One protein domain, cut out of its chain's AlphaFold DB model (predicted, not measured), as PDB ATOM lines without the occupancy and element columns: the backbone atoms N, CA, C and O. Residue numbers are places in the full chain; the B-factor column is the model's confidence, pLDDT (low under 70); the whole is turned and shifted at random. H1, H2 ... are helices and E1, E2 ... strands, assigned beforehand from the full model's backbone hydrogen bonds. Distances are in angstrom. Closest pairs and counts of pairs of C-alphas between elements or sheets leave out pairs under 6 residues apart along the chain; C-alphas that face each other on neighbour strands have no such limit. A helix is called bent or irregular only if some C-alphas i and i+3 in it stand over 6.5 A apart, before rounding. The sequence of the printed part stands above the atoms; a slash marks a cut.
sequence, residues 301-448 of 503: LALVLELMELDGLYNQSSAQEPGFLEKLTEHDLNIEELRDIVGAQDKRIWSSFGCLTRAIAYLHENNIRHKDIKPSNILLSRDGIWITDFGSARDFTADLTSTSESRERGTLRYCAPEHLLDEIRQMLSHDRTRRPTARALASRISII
ATOM      1  N   LEU A 301      97.553 -64.084 -30.342       88.44
ATOM      2  CA  LEU A 301      97.473 -65.433 -30.886       88.44
ATOM      3  C   LEU A 301      98.702 -66.280 -30.527       88.44
ATOM      4  O   LEU A 301      98.581 -67.499 -30.504       88.44
ATOM      5  N   ALA A 302      99.866 -65.686 -30.235       86.69
ATOM      6  CA  ALA A 302     101.033 -66.468 -29.822       86.69
ATOM      7  C   ALA A 302     100.773 -67.156 -28.479       86.69
ATOM      8  O   ALA A 302     101.004 -68.359 -28.372       86.69
ATOM      9  N   LEU A 303     100.221 -66.419 -27.509       87.44
ATOM     10  CA  LEU A 303      99.847 -66.973 -26.208       87.44
ATOM     11  C   LEU A 303      98.808 -68.091 -26.349       87.44
ATOM     12  O   LEU A 303      98.943 -69.138 -25.725       87.44
ATOM     13  N   VAL A 304      97.780 -67.891 -27.178       85.12
ATOM     14  CA  VAL A 304      96.742 -68.914 -27.382       85.12
ATOM     15  C   VAL A 304      97.327 -70.190 -27.981       85.12
ATOM     16  O   VAL A 304      97.025 -71.272 -27.490       85.12
ATOM     17  N   LEU A 305      98.184 -70.080 -29.000       83.88
ATOM     18  CA  LEU A 305      98.821 -71.250 -29.608       83.88
ATOM     19  C   LEU A 305      99.712 -71.997 -28.604       83.88
ATOM     20  O   LEU A 305      99.654 -73.220 -28.549       83.88
ATOM     21  N   GLU A 306     100.465 -71.276 -27.770       83.00
ATOM     22  CA  GLU A 306     101.275 -71.869 -26.696       83.00
ATOM     23  C   GLU A 306     100.399 -72.604 -25.664       83.00
ATOM     24  O   GLU A 306     100.686 -73.740 -25.296       83.00
ATOM     25  N   LEU A 307      99.280 -72.005 -25.244       81.00
ATOM     26  CA  LEU A 307      98.347 -72.619 -24.291       81.00
ATOM     27  C   LEU A 307      97.602 -73.833 -24.874       81.00
ATOM     28  O   LEU A 307      97.261 -74.752 -24.129       81.00
ATOM     29  N   MET A 308      97.350 -73.856 -26.186       76.38
ATOM     30  CA  MET A 308      96.759 -75.006 -26.880       76.38
ATOM     31  C   MET A 308      97.723 -76.197 -26.957       76.38
ATOM     32  O   MET A 308      97.278 -77.338 -26.864       76.38
ATOM     33  N   GLU A 309      99.030 -75.951 -27.091       74.19
ATOM     34  CA  GLU A 309     100.056 -77.007 -27.091       74.19
ATOM     35  C   GLU A 309     100.195 -77.704 -25.727       74.19
ATOM     36  O   GLU A 309     100.585 -78.868 -25.670       74.19
ATOM     37  N   LEU A 310      99.831 -77.028 -24.633       68.88
ATOM     38  CA  LEU A 310      99.914 -77.558 -23.266       68.88
ATOM     39  C   LEU A 310      98.762 -78.515 -22.885       68.88
ATOM     40  O   LEU A 310      98.694 -78.943 -21.736       68.88
ATOM     41  N   ASP A 311      97.847 -78.846 -23.806       63.59
ATOM     42  CA  ASP A 311      96.710 -79.790 -23.653       63.59
ATOM     43  C   ASP A 311      95.699 -79.466 -22.512       63.59
ATOM     44  O   ASP A 311      94.658 -80.113 -22.364       63.59
ATOM     45  N   GLY A 312      95.942 -78.404 -21.733       60.38
ATOM     46  CA  GLY A 312      95.121 -77.939 -20.602       60.38
ATOM     47  C   GLY A 312      93.721 -77.445 -20.974       60.38
ATOM     48  O   GLY A 312      92.813 -77.437 -20.144       60.38
ATOM     49  N   LEU A 313      93.512 -77.065 -22.237       61.84
ATOM     50  CA  LEU A 313      92.215 -76.611 -22.749       61.84
ATOM     51  C   LEU A 313      91.200 -77.750 -22.912       61.84
ATOM     52  O   LEU A 313      90.001 -77.539 -22.704       61.84
ATOM     53  N   TYR A 314      91.680 -78.940 -23.278       64.81
ATOM     54  CA  TYR A 314      90.852 -80.081 -23.670       64.81
ATOM     55  C   TYR A 314      90.724 -81.141 -22.589       64.81
ATOM     56  O   TYR A 314      89.722 -81.859 -22.550       64.81
ATOM     57  N   ASN A 315      91.703 -81.213 -21.694       62.78
ATOM     58  CA  ASN A 315      91.767 -82.237 -20.674       62.78
ATOM     59  C   ASN A 315      91.679 -81.619 -19.270       62.78
ATOM     60  O   ASN A 315      92.513 -80.809 -18.872       62.78
ATOM     61  N   GLN A 316      90.659 -82.015 -18.498       60.56
ATOM     62  CA  GLN A 316      90.449 -81.522 -17.128       60.56
ATOM     63  C   GLN A 316      91.608 -81.883 -16.190       60.56
ATOM     64  O   GLN A 316      91.864 -81.148 -15.240       60.56
ATOM     65  N   SER A 317      92.320 -82.978 -16.471       60.38
ATOM     66  CA  SER A 317      93.520 -83.371 -15.729       60.38
ATOM     67  C   SER A 317      94.696 -82.431 -16.013       60.38
ATOM     68  O   SER A 317      95.411 -82.054 -15.093       60.38
ATOM     69  N   SER A 318      94.846 -81.993 -17.266       59.44
ATOM     70  CA  SER A 318      95.918 -81.094 -17.714       59.44
ATOM     71  C   SER A 318      95.655 -79.625 -17.358       59.44
ATOM     72  O   SER A 318      96.582 -78.829 -17.269       59.44
ATOM     73  N   ALA A 319      94.399 -79.244 -17.097       59.53
ATOM     74  CA  ALA A 319      94.031 -77.902 -16.632       59.53
ATOM     75  C   ALA A 319      94.601 -77.552 -15.238       59.53
ATOM     76  O   ALA A 319      94.515 -76.401 -14.812       59.53
ATOM     77  N   GLN A 320      95.164 -78.539 -14.530       65.44
ATOM     78  CA  GLN A 320      95.848 -78.385 -13.243       65.44
ATOM     79  C   GLN A 320      97.380 -78.410 -13.372       65.44
ATOM     80  O   GLN A 320      98.069 -78.286 -12.360       65.44
ATOM     81  N   GLU A 321      97.922 -78.559 -14.588       71.88
ATOM     82  CA  GLU A 321      99.367 -78.531 -14.813       71.88
ATOM     83  C   GLU A 321      99.942 -77.169 -14.388       71.88
ATOM     84  O   GLU A 321      99.460 -76.128 -14.858       71.88
ATOM     85  N   PRO A 322     100.985 -77.145 -13.535       74.56
ATOM     86  CA  PRO A 322     101.549 -75.905 -13.007       74.56
ATOM     87  C   PRO A 322     101.932 -74.905 -14.102       74.56
ATOM     88  O   PRO A 322     101.609 -73.729 -13.982       74.56
ATOM     89  N   GLY A 323     102.529 -75.377 -15.205       80.44
ATOM     90  CA  GLY A 323     102.961 -74.508 -16.305       80.44
ATOM     91  C   GLY A 323     101.808 -73.842 -17.065       80.44
ATOM     92  O   GLY A 323     101.948 -72.714 -17.531       80.44
ATOM     93  N   PHE A 324     100.645 -74.493 -17.160       81.69
ATOM     94  CA  PHE A 324      99.462 -73.918 -17.808       81.69
ATOM     95  C   PHE A 324      98.835 -72.814 -16.943       81.69
ATOM     96  O   PHE A 324      98.530 -71.726 -17.435       81.69
ATOM     97  N   LEU A 325      98.684 -73.073 -15.640       82.25
ATOM     98  CA  LEU A 325      98.124 -72.109 -14.688       82.25
ATOM     99  C   LEU A 325      99.056 -70.920 -14.436       82.25
ATOM    100  O   LEU A 325      98.583 -69.787 -14.337       82.25
ATOM    101  N   GLU A 326     100.366 -71.160 -14.362       85.88
ATOM    102  CA  GLU A 326     101.380 -70.110 -14.240       85.88
ATOM    103  C   GLU A 326     101.291 -69.154 -15.430       85.88
ATOM    104  O   GLU A 326     101.118 -67.953 -15.239       85.88
ATOM    105  N   LYS A 327     101.258 -69.688 -16.657       84.94
ATOM    106  CA  LYS A 327     101.168 -68.880 -17.878       84.94
ATOM    107  C   LYS A 327      99.884 -68.054 -17.958       84.94
ATOM    108  O   LYS A 327      99.925 -66.890 -18.358       84.94
ATOM    109  N   LEU A 328      98.747 -68.637 -17.577       86.06
ATOM    110  CA  LEU A 328      97.477 -67.916 -17.471       86.06
ATOM    111  C   LEU A 328      97.582 -66.755 -16.473       86.06
ATOM    112  O   LEU A 328      97.252 -65.621 -16.816       86.06
ATOM    113  N   THR A 329      98.128 -67.024 -15.287       87.25
ATOM    114  CA  THR A 329      98.296 -66.036 -14.211       87.25
ATOM    115  C   THR A 329      99.244 -64.904 -14.613       87.25
ATOM    116  O   THR A 329      98.933 -63.738 -14.381       87.25
ATOM    117  N   GLU A 330     100.362 -65.215 -15.276       86.88
ATOM    118  CA  GLU A 330     101.310 -64.223 -15.812       86.88
ATOM    119  C   GLU A 330     100.649 -63.229 -16.778       86.88
ATOM    120  O   GLU A 330     101.067 -62.074 -16.864       86.88
ATOM    121  N   HIS A 331      99.610 -63.668 -17.492       86.06
ATOM    122  CA  HIS A 331      98.875 -62.865 -18.471       86.06
ATOM    123  C   HIS A 331      97.529 -62.362 -17.927       86.06
ATOM    124  O   HIS A 331      96.664 -61.923 -18.696       86.06
ATOM    125  N   ASP A 332      97.346 -62.424 -16.602       86.44
ATOM    126  CA  ASP A 332      96.125 -62.034 -15.890       86.44
ATOM    127  C   ASP A 332      94.878 -62.792 -16.385       86.44
ATOM    128  O   ASP A 332      93.768 -62.368 -16.121       86.44
ATOM    129  N   LEU A 333      95.021 -63.882 -17.141       86.75
ATOM    130  CA  LEU A 333      93.951 -64.608 -17.830       86.75
ATOM    131  C   LEU A 333      93.392 -65.746 -16.977       86.75
ATOM    132  O   LEU A 333      94.135 -66.431 -16.280       86.75
ATOM    133  N   ASN A 334      92.096 -66.026 -17.113       87.19
ATOM    134  CA  ASN A 334      91.500 -67.247 -16.567       87.19
ATOM    135  C   ASN A 334      91.030 -68.225 -17.663       87.19
ATOM    136  O   ASN A 334      90.951 -67.895 -18.849       87.19
ATOM    137  N   ILE A 335      90.726 -69.460 -17.254       84.31
ATOM    138  CA  ILE A 335      90.346 -70.554 -18.163       84.31
ATOM    139  C   ILE A 335      89.022 -70.268 -18.883       84.31
ATOM    140  O   ILE A 335      88.867 -70.641 -20.045       84.31
ATOM    141  N   GLU A 336      88.062 -69.625 -18.220       84.69
ATOM    142  CA  GLU A 336      86.758 -69.309 -18.813       84.69
ATOM    143  C   GLU A 336      86.899 -68.248 -19.909       84.69
ATOM    144  O   GLU A 336      86.415 -68.448 -21.021       84.69
ATOM    145  N   GLU A 337      87.665 -67.186 -19.649       86.69
ATOM    146  CA  GLU A 337      88.013 -66.173 -20.647       86.69
ATOM    147  C   GLU A 337      88.736 -66.793 -21.847       86.69
ATOM    148  O   GLU A 337      88.414 -66.482 -22.996       86.69
ATOM    149  N   LEU A 338      89.691 -67.694 -21.603       85.50
ATOM    150  CA  LEU A 338      90.398 -68.386 -22.678       85.50
ATOM    151  C   LEU A 338      89.437 -69.242 -23.514       85.50
ATOM    152  O   LEU A 338      89.490 -69.192 -24.742       85.50
ATOM    153  N   ARG A 339      88.526 -69.989 -22.878       84.81
ATOM    154  CA  ARG A 339      87.503 -70.785 -23.578       84.81
ATOM    155  C   ARG A 339      86.565 -69.913 -24.409       84.81
ATOM    156  O   ARG A 339      86.227 -70.299 -25.526       84.81
ATOM    157  N   ASP A 340      86.200 -68.731 -23.926       85.06
ATOM    158  CA  ASP A 340      85.384 -67.765 -24.674       85.06
ATOM    159  C   ASP A 340      86.114 -67.188 -25.899       85.06
ATOM    160  O   ASP A 340      85.502 -66.929 -26.948       85.06
ATOM    161  N   ILE A 341      87.429 -66.986 -25.782       85.00
ATOM    162  CA  ILE A 341      88.296 -66.516 -26.870       85.00
ATOM    163  C   ILE A 341      88.510 -67.614 -27.917       85.00
ATOM    164  O   ILE A 341      88.443 -67.337 -29.117       85.00
ATOM    165  N   VAL A 342      88.750 -68.851 -27.478       81.06
ATOM    166  CA  VAL A 342      89.058 -69.994 -28.349       81.06
ATOM    167  C   VAL A 342      87.800 -70.596 -28.985       81.06
ATOM    168  O   VAL A 342      87.813 -71.053 -30.135       81.06
ATOM    169  N   GLY A 343      86.677 -70.519 -28.270       77.75
ATOM    170  CA  GLY A 343      85.408 -71.134 -28.630       77.75
ATOM    171  C   GLY A 343      85.401 -72.652 -28.441       77.75
ATOM    172  O   GLY A 343      86.430 -73.299 -28.256       77.75
ATOM    173  N   ALA A 344      84.209 -73.248 -28.519       73.25
ATOM    174  CA  ALA A 344      84.061 -74.696 -28.417       73.25
ATOM    175  C   ALA A 344      84.829 -75.410 -29.544       73.25
ATOM    176  O   ALA A 344      84.577 -75.141 -30.721       73.25
ATOM    177  N   GLN A 345      85.717 -76.345 -29.179       69.06
ATOM    178  CA  GLN A 345      86.531 -77.138 -30.116       69.06
ATOM    179  C   GLN A 345      87.331 -76.266 -31.107       69.06
ATOM    180  O   GLN A 345      87.314 -76.526 -32.309       69.06
ATOM    181  N   ASP A 346      87.931 -75.168 -30.633       76.88
ATOM    182  CA  ASP A 346      88.686 -74.179 -31.430       76.88
ATOM    183  C   ASP A 346      87.919 -73.511 -32.578       76.88
ATOM    184  O   ASP A 346      88.506 -72.783 -33.387       76.88
ATOM    185  N   LYS A 347      86.604 -73.738 -32.704       73.75
ATOM    186  CA  LYS A 347      85.835 -73.299 -33.881       73.75
ATOM    187  C   LYS A 347      85.963 -71.802 -34.124       73.75
ATOM    188  O   LYS A 347      85.989 -71.362 -35.276       73.75
ATOM    189  N   ARG A 348      86.068 -71.015 -33.052       77.75
ATOM    190  CA  ARG A 348      86.202 -69.567 -33.150       77.75
ATOM    191  C   ARG A 348      87.574 -69.171 -33.693       77.75
ATOM    192  O   ARG A 348      87.610 -68.366 -34.623       77.75
ATOM    193  N   ILE A 349      88.665 -69.774 -33.211       77.62
ATOM    194  CA  ILE A 349      90.014 -69.540 -33.756       77.62
ATOM    195  C   ILE A 349      90.053 -69.880 -35.245       77.62
ATOM    196  O   ILE A 349      90.445 -69.032 -36.047       77.62
ATOM    197  N   TRP A 350      89.543 -71.047 -35.643       75.44
ATOM    198  CA  TRP A 350      89.480 -71.442 -37.054       75.44
ATOM    199  C   TRP A 350      88.670 -70.466 -37.909       75.44
ATOM    200  O   TRP A 350      89.137 -70.026 -38.960       75.44
ATOM    201  N   SER A 351      87.490 -70.056 -37.440       75.62
ATOM    202  CA  SER A 351      86.663 -69.078 -38.157       75.62
ATOM    203  C   SER A 351      87.335 -67.700 -38.272       75.62
ATOM    204  O   SER A 351      87.142 -66.986 -39.259       75.62
ATOM    205  N   SER A 352      88.182 -67.339 -37.302       77.06
ATOM    206  CA  SER A 352      88.855 -66.042 -37.255       77.06
ATOM    207  C   SER A 352      89.888 -65.854 -38.371       77.06
ATOM    208  O   SER A 352      90.128 -64.723 -38.792       77.06
ATOM    209  N   PHE A 353      90.418 -66.933 -38.957       78.81
ATOM    210  CA  PHE A 353      91.302 -66.842 -40.124       78.81
ATOM    211  C   PHE A 353      90.609 -66.216 -41.343       78.81
ATOM    212  O   PHE A 353      91.244 -65.488 -42.111       78.81
ATOM    213  N   GLY A 354      89.293 -66.403 -41.495       78.25
ATOM    214  CA  GLY A 354      88.501 -65.685 -42.499       78.25
ATOM    215  C   GLY A 354      88.478 -64.170 -42.246       78.25
ATOM    216  O   GLY A 354      88.625 -63.364 -43.164       78.25
ATOM    217  N   CYS A 355      88.374 -63.758 -40.981       82.12
ATOM    218  CA  CYS A 355      88.458 -62.350 -40.589       82.12
ATOM    219  C   CYS A 355      89.858 -61.769 -40.835       82.12
ATOM    220  O   CYS A 355      89.978 -60.645 -41.329       82.12
ATOM    221  N   LEU A 356      90.904 -62.543 -40.531       81.06
ATOM    222  CA  LEU A 356      92.300 -62.143 -40.699       81.06
ATOM    223  C   LEU A 356      92.647 -61.950 -42.176       81.06
ATOM    224  O   LEU A 356      93.189 -60.916 -42.560       81.06
ATOM    225  N   THR A 357      92.289 -62.919 -43.017       81.75
ATOM    226  CA  THR A 357      92.516 -62.845 -44.468       81.75
ATOM    227  C   THR A 357      91.794 -61.653 -45.088       81.75
ATOM    228  O   THR A 357      92.391 -60.945 -45.898       81.75
ATOM    229  N   ARG A 358      90.566 -61.346 -44.646       81.06
ATOM    230  CA  ARG A 358      89.845 -60.142 -45.080       81.06
ATOM    231  C   ARG A 358      90.522 -58.843 -44.637       81.06
ATOM    232  O   ARG A 358      90.584 -57.898 -45.414       81.06
ATOM    233  N   ALA A 359      91.063 -58.795 -43.420       84.38
ATOM    234  CA  ALA A 359      91.823 -57.640 -42.942       84.38
ATOM    235  C   ALA A 359      93.102 -57.416 -43.762       84.38
ATOM    236  O   ALA A 359      93.415 -56.284 -44.118       84.38
ATOM    237  N   ILE A 360      93.813 -58.492 -44.104       83.69
ATOM    238  CA  ILE A 360      95.012 -58.433 -44.950       83.69
ATOM    239  C   ILE A 360      94.653 -58.009 -46.380       83.69
ATOM    240  O   ILE A 360      95.341 -57.164 -46.949       83.69
ATOM    241  N   ALA A 361      93.567 -58.541 -46.948       81.75
ATOM    242  CA  ALA A 361      93.073 -58.113 -48.254       81.75
ATOM    243  C   ALA A 361      92.777 -56.605 -48.265       81.75
ATOM    244  O   ALA A 361      93.280 -55.896 -49.132       81.75
ATOM    245  N   TYR A 362      92.090 -56.103 -47.235       87.06
ATOM    246  CA  TYR A 362      91.836 -54.673 -47.060       87.06
ATOM    247  C   TYR A 362      93.126 -53.837 -46.992       87.06
ATOM    248  O   TYR A 362      93.206 -52.778 -47.616       87.06
ATOM    249  N   LEU A 363      94.157 -54.294 -46.266       86.38
ATOM    250  CA  LEU A 363      95.460 -53.614 -46.247       86.38
ATOM    251  C   LEU A 363      96.035 -53.491 -47.661       86.38
ATOM    252  O   LEU A 363      96.454 -52.410 -48.068       86.38
ATOM    253  N   HIS A 364      96.019 -54.588 -48.418       85.94
ATOM    254  CA  HIS A 364      96.561 -54.621 -49.772       85.94
ATOM    255  C   HIS A 364      95.758 -53.756 -50.752       85.94
ATOM    256  O   HIS A 364      96.367 -53.064 -51.563       85.94
ATOM    257  N   GLU A 365      94.428 -53.732 -50.643       85.50
ATOM    258  CA  GLU A 365      93.550 -52.840 -51.419       85.50
ATOM    259  C   GLU A 365      93.861 -51.357 -51.166       85.50
ATOM    260  O   GLU A 365      93.778 -50.539 -52.078       85.50
ATOM    261  N   ASN A 366      94.288 -51.015 -49.947       85.50
ATOM    262  CA  ASN A 366      94.722 -49.666 -49.577       85.50
ATOM    263  C   ASN A 366      96.221 -49.427 -49.828       85.50
ATOM    264  O   ASN A 366      96.782 -48.461 -49.318       85.50
ATOM    265  N   ASN A 367      96.875 -50.292 -50.610       85.38
ATOM    266  CA  ASN A 367      98.303 -50.233 -50.920       85.38
ATOM    267  C   ASN A 367      99.206 -50.178 -49.674       85.38
ATOM    268  O   ASN A 367     100.246 -49.517 -49.658       85.38
ATOM    269  N   ILE A 368      98.824 -50.904 -48.622       85.44
ATOM    270  CA  ILE A 368      99.580 -51.014 -47.376       85.44
ATOM    271  C   ILE A 368     100.052 -52.457 -47.200       85.44
ATOM    272  O   ILE A 368      99.272 -53.405 -47.230       85.44
ATOM    273  N   ARG A 369     101.356 -52.643 -46.983       85.25
ATOM    274  CA  ARG A 369     101.943 -53.923 -46.552       85.25
ATOM    275  C   ARG A 369     102.286 -53.837 -45.077       85.25
ATOM    276  O   ARG A 369     103.055 -52.962 -44.696       85.25
ATOM    277  N   HIS A 370     101.802 -54.781 -44.274       86.19
ATOM    278  CA  HIS A 370     102.123 -54.835 -42.842       86.19
ATOM    279  C   HIS A 370     103.596 -55.186 -42.564       86.19
ATOM    280  O   HIS A 370     104.215 -54.623 -41.670       86.19
ATOM    281  N   LYS A 371     104.164 -56.117 -43.348       81.44
ATOM    282  CA  LYS A 371     105.551 -56.636 -43.276       81.44
ATOM    283  C   LYS A 371     105.962 -57.403 -42.014       81.44
ATOM    284  O   LYS A 371     106.977 -58.086 -42.062       81.44
ATOM    285  N   ASP A 372     105.185 -57.350 -40.938       82.69
ATOM    286  CA  ASP A 372     105.467 -58.123 -39.716       82.69
ATOM    287  C   ASP A 372     104.226 -58.863 -39.190       82.69
ATOM    288  O   ASP A 372     103.826 -58.710 -38.041       82.69
ATOM    289  N   ILE A 373     103.542 -59.612 -40.063       84.38
ATOM    290  CA  ILE A 373     102.425 -60.471 -39.638       84.38
ATOM    291  C   ILE A 373     103.000 -61.700 -38.930       84.38
ATOM    292  O   ILE A 373     103.719 -62.494 -39.534       84.38
ATOM    293  N   LYS A 374     102.667 -61.849 -37.649       81.75
ATOM    294  CA  LYS A 374     103.062 -62.961 -36.775       81.75
ATOM    295  C   LYS A 374     102.019 -63.139 -35.668       81.75
ATOM    296  O   LYS A 374     101.309 -62.173 -35.391       81.75
ATOM    297  N   PRO A 375     101.937 -64.306 -35.002       87.56
ATOM    298  CA  PRO A 375     100.929 -64.554 -33.969       87.56
ATOM    299  C   PRO A 375     100.880 -63.489 -32.861       87.56
ATOM    300  O   PRO A 375      99.796 -63.046 -32.506       87.56
ATOM    301  N   SER A 376     102.024 -62.970 -32.403       86.94
ATOM    302  CA  SER A 376     102.047 -61.920 -31.369       86.94
ATOM    303  C   SER A 376     101.573 -60.536 -31.840       86.94
ATOM    304  O   SER A 376     101.339 -59.656 -31.020       86.94
ATOM    305  N   ASN A 377     101.383 -60.339 -33.150       92.25
ATOM    306  CA  ASN A 377     100.783 -59.132 -33.731       92.25
ATOM    307  C   ASN A 377      99.305 -59.343 -34.122       92.25
ATOM    308  O   ASN A 377      98.702 -58.477 -34.763       92.25
ATOM    309  N   ILE A 378      98.715 -60.487 -33.753       92.31
ATOM    310  CA  ILE A 378      97.288 -60.772 -33.904       92.31
ATOM    311  C   ILE A 378      96.663 -60.795 -32.515       92.31
ATOM    312  O   ILE A 378      96.837 -61.741 -31.756       92.31
ATOM    313  N   LEU A 379      95.931 -59.740 -32.196       93.94
ATOM    314  CA  LEU A 379      95.254 -59.559 -30.924       93.94
ATOM    315  C   LEU A 379      93.900 -60.277 -30.903       93.94
ATOM    316  O   LEU A 379      93.195 -60.293 -31.914       93.94
ATOM    317  N   LEU A 380      93.517 -60.813 -29.743       91.75
ATOM    318  CA  LEU A 380      92.323 -61.629 -29.524       91.75
ATOM    319  C   LEU A 380      91.541 -61.163 -28.286       91.75
ATOM    320  O   LEU A 380      92.114 -60.906 -27.227       91.75
ATOM    321  N   SER A 381      90.215 -61.116 -28.415       88.81
ATOM    322  CA  SER A 381      89.254 -60.976 -27.308       88.81
ATOM    323  C   SER A 381      87.960 -61.714 -27.632       88.81
ATOM    324  O   SER A 381      87.733 -62.141 -28.771       88.81
ATOM    325  N   ARG A 382      87.041 -61.758 -26.659       82.81
ATOM    326  CA  ARG A 382      85.659 -62.205 -26.867       82.81
ATOM    327  C   ARG A 382      84.923 -61.440 -27.978       82.81
ATOM    328  O   ARG A 382      84.027 -62.017 -28.590       82.81
ATOM    329  N   ASP A 383      85.351 -60.235 -28.346       79.50
ATOM    330  CA  ASP A 383      84.680 -59.432 -29.384       79.50
ATOM    331  C   ASP A 383      85.260 -59.602 -30.796       79.50
ATOM    332  O   ASP A 383      84.659 -59.165 -31.784       79.50
ATOM    333  N   GLY A 384      86.415 -60.264 -30.928       84.62
ATOM    334  CA  GLY A 384      87.001 -60.544 -32.234       84.62
ATOM    335  C   GLY A 384      88.517 -60.641 -32.235       84.62
ATOM    336  O   GLY A 384      89.143 -60.971 -31.229       84.62
ATOM    337  N   ILE A 385      89.070 -60.385 -33.420       91.06
ATOM    338  CA  ILE A 385      90.505 -60.398 -33.691       91.06
ATOM    339  C   ILE A 385      90.930 -59.084 -34.340       91.06
ATOM    340  O   ILE A 385      90.150 -58.512 -35.116       91.06
ATOM    341  N   TRP A 386      92.161 -58.643 -34.070       95.25
ATOM    342  CA  TRP A 386      92.718 -57.411 -34.630       95.25
ATOM    343  C   TRP A 386      94.194 -57.547 -34.993       95.25
ATOM    344  O   TRP A 386      94.991 -58.055 -34.213       95.25
ATOM    345  N   ILE A 387      94.568 -57.035 -36.162       95.12
ATOM    346  CA  ILE A 387      95.972 -56.835 -36.532       95.12
ATOM    347  C   ILE A 387      96.496 -55.592 -35.808       95.12
ATOM    348  O   ILE A 387      95.835 -54.547 -35.828       95.12
ATOM    349  N   THR A 388      97.682 -55.703 -35.212       93.00
ATOM    350  CA  THR A 388      98.400 -54.614 -34.535       93.00
ATOM    351  C   THR A 388      99.861 -54.520 -34.988       93.00
ATOM    352  O   THR A 388     100.342 -55.366 -35.731       93.00
ATOM    353  N   ASP A 389     100.565 -53.509 -34.477       89.06
ATOM    354  CA  ASP A 389     101.989 -53.221 -34.695       89.06
ATOM    355  C   ASP A 389     102.364 -52.867 -36.142       89.06
ATOM    356  O   ASP A 389     103.111 -53.553 -36.842       89.06
ATOM    357  N   PHE A 390     101.896 -51.693 -36.566       89.75
ATOM    358  CA  PHE A 390     102.162 -51.131 -37.890       89.75
ATOM    359  C   PHE A 390     103.516 -50.401 -37.977       89.75
ATOM    360  O   PHE A 390     103.769 -49.679 -38.940       89.75
ATOM    361  N   GLY A 391     104.415 -50.597 -37.005       82.38
ATOM    362  CA  GLY A 391     105.738 -49.961 -36.978       82.38
ATOM    363  C   GLY A 391     106.623 -50.300 -38.185       82.38
ATOM    364  O   GLY A 391     107.425 -49.470 -38.612       82.38
ATOM    365  N   SER A 392     106.440 -51.490 -38.769       76.00
ATOM    366  CA  SER A 392     107.141 -51.941 -39.985       76.00
ATOM    367  C   SER A 392     106.307 -51.791 -41.262       76.00
ATOM    368  O   SER A 392     106.772 -52.142 -42.353       76.00
ATOM    369  N   ALA A 393     105.073 -51.292 -41.147       82.69
ATOM    370  CA  ALA A 393     104.166 -51.205 -42.276       82.69
ATOM    371  C   ALA A 393     104.649 -50.167 -43.295       82.69
ATOM    372  O   ALA A 393     105.271 -49.158 -42.953       82.69
ATOM    373  N   ARG A 394     104.358 -50.415 -44.573       77.88
ATOM    374  CA  ARG A 394     104.662 -49.473 -45.651       77.88
ATOM    375  C   ARG A 394     103.473 -49.253 -46.559       77.88
ATOM    376  O   ARG A 394     102.899 -50.213 -47.073       77.88
ATOM    377  N   ASP A 395     103.198 -47.980 -46.785       76.06
ATOM    378  CA  ASP A 395     102.400 -47.493 -47.895       76.06
ATOM    379  C   ASP A 395     103.271 -47.506 -49.157       76.06
ATOM    380  O   ASP A 395     104.381 -46.972 -49.148       76.06
ATOM    381  N   PHE A 396     102.805 -48.174 -50.208       74.50
ATOM    382  CA  PHE A 396     103.506 -48.267 -51.490       74.50
ATOM    383  C   PHE A 396     102.748 -47.567 -52.626       74.50
ATOM    384  O   PHE A 396     103.060 -47.793 -53.793       74.50
ATOM    385  N   THR A 397     101.793 -46.682 -52.307       63.03
ATOM    386  CA  THR A 397     101.105 -45.830 -53.299       63.03
ATOM    387  C   THR A 397     102.064 -44.993 -54.152       63.03
ATOM    388  O   THR A 397     101.739 -44.692 -55.297       63.03
ATOM    389  N   ALA A 398     103.243 -44.638 -53.625       50.03
ATOM    390  CA  ALA A 398     104.223 -43.778 -54.293       50.03
ATOM    391  C   ALA A 398     105.398 -44.519 -54.975       50.03
ATOM    392  O   ALA A 398     106.184 -43.873 -55.663       50.03
ATOM    393  N   ASP A 399     105.527 -45.846 -54.838       43.12
ATOM    394  CA  ASP A 399     106.740 -46.575 -55.244       43.12
ATOM    395  C   ASP A 399     106.484 -47.619 -56.348       43.12
ATOM    396  O   ASP A 399     106.308 -48.812 -56.093       43.12
ATOM    397  N   LEU A 400     106.578 -47.176 -57.608       42.69
ATOM    398  CA  LEU A 400     107.004 -48.032 -58.730       42.69
ATOM    399  C   LEU A 400     108.539 -48.198 -58.772       42.69
ATOM    400  O   LEU A 400     109.048 -49.005 -59.548       42.69
ATOM    401  N   THR A 401     109.286 -47.472 -57.934       39.47
ATOM    402  CA  THR A 401     110.752 -47.421 -57.975       39.47
ATOM    403  C   THR A 401     111.366 -47.161 -56.595       39.47
ATOM    404  O   THR A 401     111.842 -46.062 -56.349       39.47
ATOM    405  N   SER A 402     111.406 -48.159 -55.706       34.47
ATOM    406  CA  SER A 402     112.529 -48.351 -54.761       34.47
ATOM    407  C   SER A 402     112.340 -49.609 -53.892       34.47
ATOM    408  O   SER A 402     111.717 -49.627 -52.834       34.47
ATOM    409  N   THR A 403     112.948 -50.720 -54.305       39.44
ATOM    410  CA  THR A 403     113.221 -51.882 -53.431       39.44
ATOM    411  C   THR A 403     114.375 -51.625 -52.449       39.44
ATOM    412  O   THR A 403     114.766 -52.505 -51.685       39.44
ATOM    413  N   SER A 404     114.901 -50.403 -52.415       38.66
ATOM    414  CA  SER A 404     115.965 -49.933 -51.533       38.66
ATOM    415  C   SER A 404     115.410 -48.895 -50.552       38.66
ATOM    416  O   SER A 404     114.688 -48.009 -50.970       38.66
ATOM    417  N   GLU A 405     115.792 -48.967 -49.271       40.91
ATOM    418  CA  GLU A 405     115.680 -47.878 -48.262       40.91
ATOM    419  C   GLU A 405     114.597 -47.918 -47.162       40.91
ATOM    420  O   GLU A 405     114.219 -46.896 -46.599       40.91
ATOM    421  N   SER A 406     114.234 -49.088 -46.628       41.09
ATOM    422  CA  SER A 406     114.052 -49.098 -45.158       41.09
ATOM    423  C   SER A 406     114.561 -50.393 -44.553       41.09
ATOM    424  O   SER A 406     114.159 -51.484 -44.943       41.09
ATOM    425  N   ARG A 407     115.501 -50.230 -43.622       47.09
ATOM    426  CA  ARG A 407     116.158 -51.272 -42.825       47.09
ATOM    427  C   ARG A 407     115.239 -51.856 -41.738       47.09
ATOM    428  O   ARG A 407     115.722 -52.579 -40.873       47.09
ATOM    429  N   GLU A 408     113.953 -51.511 -41.742       49.84
ATOM    430  CA  GLU A 408     112.969 -52.042 -40.795       49.84
ATOM    431  C   GLU A 408     112.553 -53.428 -41.292       49.84
ATOM    432  O   GLU A 408     111.930 -53.573 -42.346       49.84
ATOM    433  N   ARG A 409     113.032 -54.441 -40.569       55.94
ATOM    434  CA  ARG A 409     112.969 -55.858 -40.929       55.94
ATOM    435  C   ARG A 409     111.812 -56.514 -40.185       55.94
ATOM    436  O   ARG A 409     111.631 -56.256 -38.997       55.94
ATOM    437  N   GLY A 410     111.059 -57.356 -40.887       60.12
ATOM    438  CA  GLY A 410     110.067 -58.230 -40.269       60.12
ATOM    439  C   GLY A 410     110.724 -59.364 -39.479       60.12
ATOM    440  O   GLY A 410     111.943 -59.555 -39.491       60.12
ATOM    441  N   THR A 411     109.911 -60.142 -38.779       64.81
ATOM    442  CA  THR A 411     110.380 -61.290 -38.002       64.81
ATOM    443  C   THR A 411     110.753 -62.454 -38.932       64.81
ATOM    444  O   THR A 411     109.870 -63.117 -39.470       64.81
ATOM    445  N   LEU A 412     112.056 -62.753 -39.053       65.56
ATOM    446  CA  LEU A 412     112.645 -63.754 -39.969       65.56
ATOM    447  C   LEU A 412     111.895 -65.092 -40.069       65.56
ATOM    448  O   LEU A 412     111.767 -65.645 -41.156       65.56
ATOM    449  N   ARG A 413     111.400 -65.619 -38.939       67.44
ATOM    450  CA  ARG A 413     110.660 -66.895 -38.877       67.44
ATOM    451  C   ARG A 413     109.420 -66.909 -39.778       67.44
ATOM    452  O   ARG A 413     109.038 -67.971 -40.250       67.44
ATOM    453  N   TYR A 414     108.801 -65.750 -39.982       67.75
ATOM    454  CA  TYR A 414     107.559 -65.582 -40.736       67.75
ATOM    455  C   TYR A 414     107.799 -64.926 -42.105       67.75
ATOM    456  O   TYR A 414     106.847 -64.582 -42.804       67.75
ATOM    457  N   CYS A 415     109.062 -64.730 -42.500       62.62
ATOM    458  CA  CYS A 415     109.401 -64.149 -43.790       62.62
ATOM    459  C   CYS A 415     109.160 -65.143 -44.929       62.62
ATOM    460  O   CYS A 415     109.479 -66.328 -44.830       62.62
ATOM    461  N   ALA A 416     108.645 -64.626 -46.044       59.84
ATOM    462  CA  ALA A 416     108.563 -65.370 -47.291       59.84
ATOM    463  C   ALA A 416     109.977 -65.771 -47.772       59.84
ATOM    464  O   ALA A 416     110.936 -65.026 -47.523       59.84
ATOM    465  N   PRO A 417     110.134 -66.928 -48.440       57.88
ATOM    466  CA  PRO A 417     111.443 -67.480 -48.794       57.88
ATOM    467  C   PRO A 417     112.287 -66.525 -49.649       57.88
ATOM    468  O   PRO A 417     113.484 -66.388 -49.412       57.88
ATOM    469  N   GLU A 418     111.675 -65.803 -50.586       60.31
ATOM    470  CA  GLU A 418     112.336 -64.789 -51.408       60.31
ATOM    471  C   GLU A 418     112.895 -63.626 -50.575       60.31
ATOM    472  O   GLU A 418     114.015 -63.175 -50.810       60.31
ATOM    473  N   HIS A 419     112.166 -63.191 -49.542       62.38
ATOM    474  CA  HIS A 419     112.612 -62.109 -48.667       62.38
ATOM    475  C   HIS A 419     113.732 -62.569 -47.733       62.38
ATOM    476  O   HIS A 419     114.706 -61.849 -47.532       62.38
ATOM    477  N   LEU A 420     113.617 -63.791 -47.205       63.72
ATOM    478  CA  LEU A 420     114.637 -64.401 -46.358       63.72
ATOM    479  C   LEU A 420     115.964 -64.568 -47.114       63.72
ATOM    480  O   LEU A 420     117.025 -64.267 -46.568       63.72
ATOM    481  N   LEU A 421     115.910 -64.998 -48.378       64.75
ATOM    482  CA  LEU A 421     117.088 -65.112 -49.241       64.75
ATOM    483  C   LEU A 421     117.754 -63.754 -49.479       64.75
ATOM    484  O   LEU A 421     118.976 -63.637 -49.351       64.75
ATOM    485  N   ASP A 422     116.972 -62.718 -49.776       63.72
ATOM    486  CA  ASP A 422     117.499 -61.366 -49.957       63.72
ATOM    487  C   ASP A 422     118.082 -60.793 -48.661       63.72
ATOM    488  O   ASP A 422     119.139 -60.154 -48.682       63.72
ATOM    489  N   GLU A 423     117.465 -61.072 -47.512       64.75
ATOM    490  CA  GLU A 423     117.971 -60.623 -46.219       64.75
ATOM    491  C   GLU A 423     119.286 -61.322 -45.852       64.75
ATOM    492  O   GLU A 423     120.237 -60.662 -45.430       64.75
ATOM    493  N   ILE A 424     119.398 -62.631 -46.094       65.69
ATOM    494  CA  ILE A 424     120.646 -63.385 -45.910       65.69
ATOM    495  C   ILE A 424     121.747 -62.831 -46.818       65.69
ATOM    496  O   ILE A 424     122.857 -62.578 -46.343       65.69
ATOM    497  N   ARG A 425     121.447 -62.567 -48.098       65.69
ATOM    498  CA  ARG A 425     122.396 -61.939 -49.035       65.69
ATOM    499  C   ARG A 425     122.867 -60.583 -48.522       65.69
ATOM    500  O   ARG A 425     124.072 -60.318 -48.530       65.69
ATOM    501  N   GLN A 426     121.956 -59.743 -48.028       65.94
ATOM    502  CA  GLN A 426     122.297 -58.448 -47.432       65.94
ATOM    503  C   GLN A 426     123.142 -58.592 -46.160       65.94
ATOM    504  O   GLN A 426     124.126 -57.868 -46.006       65.94
ATOM    505  N   MET A 427     122.813 -59.527 -45.263       65.94
ATOM    506  CA  MET A 427     123.589 -59.766 -44.040       65.94
ATOM    507  C   MET A 427     125.010 -60.253 -44.354       65.94
ATOM    508  O   MET A 427     125.967 -59.793 -43.737       65.94
ATOM    509  N   LEU A 428     125.173 -61.136 -45.344       64.69
ATOM    510  CA  LEU A 428     126.488 -61.636 -45.757       64.69
ATOM    511  C   LEU A 428     127.365 -60.532 -46.370       64.69
ATOM    512  O   LEU A 428     128.559 -60.440 -46.051       64.69
ATOM    513  N   SER A 429     126.768 -59.681 -47.207       65.44
ATOM    514  CA  SER A 429     127.469 -58.625 -47.948       65.44
ATOM    515  C   SER A 429     127.754 -57.370 -47.115       65.44
ATOM    516  O   SER A 429     128.862 -56.842 -47.202       65.44
ATOM    517  N   HIS A 430     126.825 -56.926 -46.260       61.78
ATOM    518  CA  HIS A 430     126.885 -55.597 -45.634       61.78
ATOM    519  C   HIS A 430     127.048 -55.597 -44.103       61.78
ATOM    520  O   HIS A 430     127.402 -54.558 -43.550       61.78
ATOM    521  N   ASP A 431     126.830 -56.717 -43.395       59.12
ATOM    522  CA  ASP A 431     126.847 -56.745 -41.919       59.12
ATOM    523  C   ASP A 431     127.773 -57.837 -41.356       59.12
ATOM    524  O   ASP A 431     127.388 -58.992 -41.163       59.12
ATOM    525  N   ARG A 432     129.018 -57.454 -41.033       61.34
ATOM    526  CA  ARG A 432     130.031 -58.378 -40.484       61.34
ATOM    527  C   ARG A 432     129.597 -59.043 -39.174       61.34
ATOM    528  O   ARG A 432     129.984 -60.186 -38.948       61.34
ATOM    529  N   THR A 433     128.800 -58.369 -38.343       62.72
ATOM    530  CA  THR A 433     128.397 -58.875 -37.017       62.72
ATOM    531  C   THR A 433     127.354 -59.984 -37.109       62.72
ATOM    532  O   THR A 433     127.319 -60.877 -36.267       62.72
ATOM    533  N   ARG A 434     126.544 -59.979 -38.174       56.66
ATOM    534  CA  ARG A 434     125.459 -60.947 -38.388       56.66
ATOM    535  C   ARG A 434     125.813 -62.067 -39.356       56.66
ATOM    536  O   ARG A 434     124.990 -62.949 -39.586       56.66
ATOM    537  N   ARG A 435     127.041 -62.096 -39.881       65.94
ATOM    538  CA  ARG A 435     127.538 -63.197 -40.721       65.94
ATOM    539  C   ARG A 435     127.390 -64.583 -40.082       65.94
ATOM    540  O   ARG A 435     127.040 -65.489 -40.829       65.94
ATOM    541  N   PRO A 436     127.609 -64.795 -38.769       61.19
ATOM    542  CA  PRO A 436     127.380 -66.103 -38.151       61.19
ATOM    543  C   PRO A 436     125.908 -66.532 -38.231       61.19
ATOM    544  O   PRO A 436     125.618 -67.638 -38.674       61.19
ATOM    545  N   THR A 437     124.975 -65.633 -37.904       58.81
ATOM    546  CA  THR A 437     123.527 -65.874 -38.008       58.81
ATOM    547  C   THR A 437     123.098 -66.103 -39.453       58.81
ATOM    548  O   THR A 437     122.361 -67.041 -39.735       58.81
ATOM    549  N   ALA A 438     123.599 -65.288 -40.383       60.97
ATOM    550  CA  ALA A 438     123.327 -65.433 -41.806       60.97
ATOM    551  C   ALA A 438     123.880 -66.752 -42.355       60.97
ATOM    552  O   ALA A 438     123.208 -67.385 -43.151       60.97
ATOM    553  N   ARG A 439     125.054 -67.206 -41.896       59.78
ATOM    554  CA  ARG A 439     125.622 -68.517 -42.245       59.78
ATOM    555  C   ARG A 439     124.848 -69.675 -41.630       59.78
ATOM    556  O   ARG A 439     124.711 -70.683 -42.298       59.78
ATOM    557  N   ALA A 440     124.322 -69.542 -40.413       61.59
ATOM    558  CA  ALA A 440     123.477 -70.562 -39.786       61.59
ATOM    559  C   ALA A 440     122.084 -70.655 -40.440       61.59
ATOM    560  O   ALA A 440     121.521 -71.735 -40.586       61.59
ATOM    561  N   LEU A 441     121.516 -69.524 -40.860       60.75
ATOM    562  CA  LEU A 441     120.284 -69.500 -41.651       60.75
ATOM    563  C   LEU A 441     120.541 -70.030 -43.060       60.75
ATOM    564  O   LEU A 441     119.803 -70.886 -43.536       60.75
ATOM    565  N   ALA A 442     121.630 -69.585 -43.690       59.97
ATOM    566  CA  ALA A 442     122.068 -70.091 -44.976       59.97
ATOM    567  C   ALA A 442     122.385 -71.580 -44.901       59.97
ATOM    568  O   ALA A 442     122.019 -72.253 -45.836       59.97
ATOM    569  N   SER A 443     122.977 -72.134 -43.834       53.56
ATOM    570  CA  SER A 443     123.254 -73.578 -43.694       53.56
ATOM    571  C   SER A 443     121.978 -74.411 -43.593       53.56
ATOM    572  O   SER A 443     121.870 -75.466 -44.207       53.56
ATOM    573  N   ARG A 444     120.964 -73.894 -42.892       51.53
ATOM    574  CA  ARG A 444     119.627 -74.506 -42.829       51.53
ATOM    575  C   ARG A 444     118.882 -74.433 -44.165       51.53
ATOM    576  O   ARG A 444     118.041 -75.285 -44.426       51.53
ATOM    577  N   ILE A 445     119.200 -73.441 -45.000       50.75
ATOM    578  CA  ILE A 445     118.650 -73.270 -46.355       50.75
ATOM    579  C   ILE A 445     119.504 -73.989 -47.419       50.75
ATOM    580  O   ILE A 445     118.954 -74.497 -48.388       50.75
ATOM    581  N   SER A 446     120.824 -74.112 -47.236       40.94
ATOM    582  CA  SER A 446     121.809 -74.717 -48.161       40.94
ATOM    583  C   SER A 446     121.871 -76.244 -48.086       40.94
ATOM    584  O   SER A 446     122.709 -76.868 -48.721       40.94
ATOM    585  N   ILE A 447     120.828 -76.856 -47.522       42.38
ATOM    586  CA  ILE A 447     120.262 -78.103 -48.068       42.38
ATOM    587  C   ILE A 447     119.873 -77.923 -49.573       42.38
ATOM    588  O   ILE A 447     119.643 -78.895 -50.297       42.38
ATOM    589  N   ILE A 448     119.864 -76.678 -50.077       37.81
ATOM    590  CA  ILE A 448     119.558 -76.266 -51.456       37.81
ATOM    591  C   ILE A 448     120.763 -75.589 -52.169       37.81
ATOM    592  O   ILE A 448     120.555 -74.919 -53.170       37.81
TER     593      ILE A 448
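This is residues 301 to 448 of the 503 residues of the protein "Kinase-like protein" of Zopfia rhizophila CBS 207.26 (UniProt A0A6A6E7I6). Two lobes are joined by a long link with no named element: the larger holds the small two-stranded hairpin E1 and E2, with the long helix H4 packed beside E2, the ends of H1 and H3 near E1, and H2 beyond them, while the smaller is the helical hairpin H5 and H6. Within the link, residues 399 to 405 stick out as a free loop. The printed part has 148 residues, with six named helices and two named strands in the order H1 H2 H3 H4 E1 E2 H5 H6; the sheet, E1 - E2, is antiparallel and the class is mostly helix. The whole is loose, with a radius of gyration of the C-alphas of 19.3 A and spans of 53 by 38 by 28 A.

E1 is residues 378 to 381, 10.4 A long, with C-alpha 378 at (97.288, -60.772, -33.904), and E2 is residues 384 to 387, 10.6 A. H4, residues 344 to 365, is the longest helix at 33.1 A; it is irregular, with C-alphas 345 and 348 at 8.2 A. H1 is residues 301 to 309, 12.5 A, beginning at C-alpha 301 (97.473, -65.433, -30.886). H2 is residues 322 to 330, 12.0 A, and H3 is residues 335 to 342, 10.3 A. H5 is residues 417 to 430, 19.7 A, and H6 is residues 435 to 448, 18.7 A, ending at C-alpha 448 (119.558, -76.266, -51.456).

E1 and E2 form an antiparallel hairpin at 157 degrees, with N 379 and O 386 at 2.8 A and N 386 and O 379 at 2.9 A, within hydrogen-bond range. The closest C-alphas of H4 and E2 are those of Ser 352 and Ile 385, 6.9 A; those of H1 and E1 are Leu 301 and Ile 378, 5.6 A; those of H3 and E1 are Ile 341 and Ser 381, 5.6 A. H3 and H4 touch only at the corner, closest at the C-alphas of Val 342 and Ile 349, 5.5 A. H1 and H2 are close but not clearly touching, closest at the C-alphas of Leu 307 and Phe 324, 6.7 A, at a shallow tilt of 17 degrees, opposite ways. H5 and H6 form a helical hairpin and touch, closest at the C-alphas of Ile 424 and Ala 438, 5.3 A, at a steep tilt of 41 degrees. H4 is apart from H5 and H6. In H1, H2, H3 and H5 every O i to N i+4 pair is within hydrogen-bond range; in H4 13 of 18 are, in H6 8 of 10.

The two C-alphas farthest apart, those of Ser 317 and Thr 401, are 58.1 A apart. The printed part has no cut. The links H1 to H2, H4 to E1 and E2 to H5 are long. The mean pLDDT of the printed part is 72.3; residues 310 to 320, residue 345 and residues 397 to 448 are under 70.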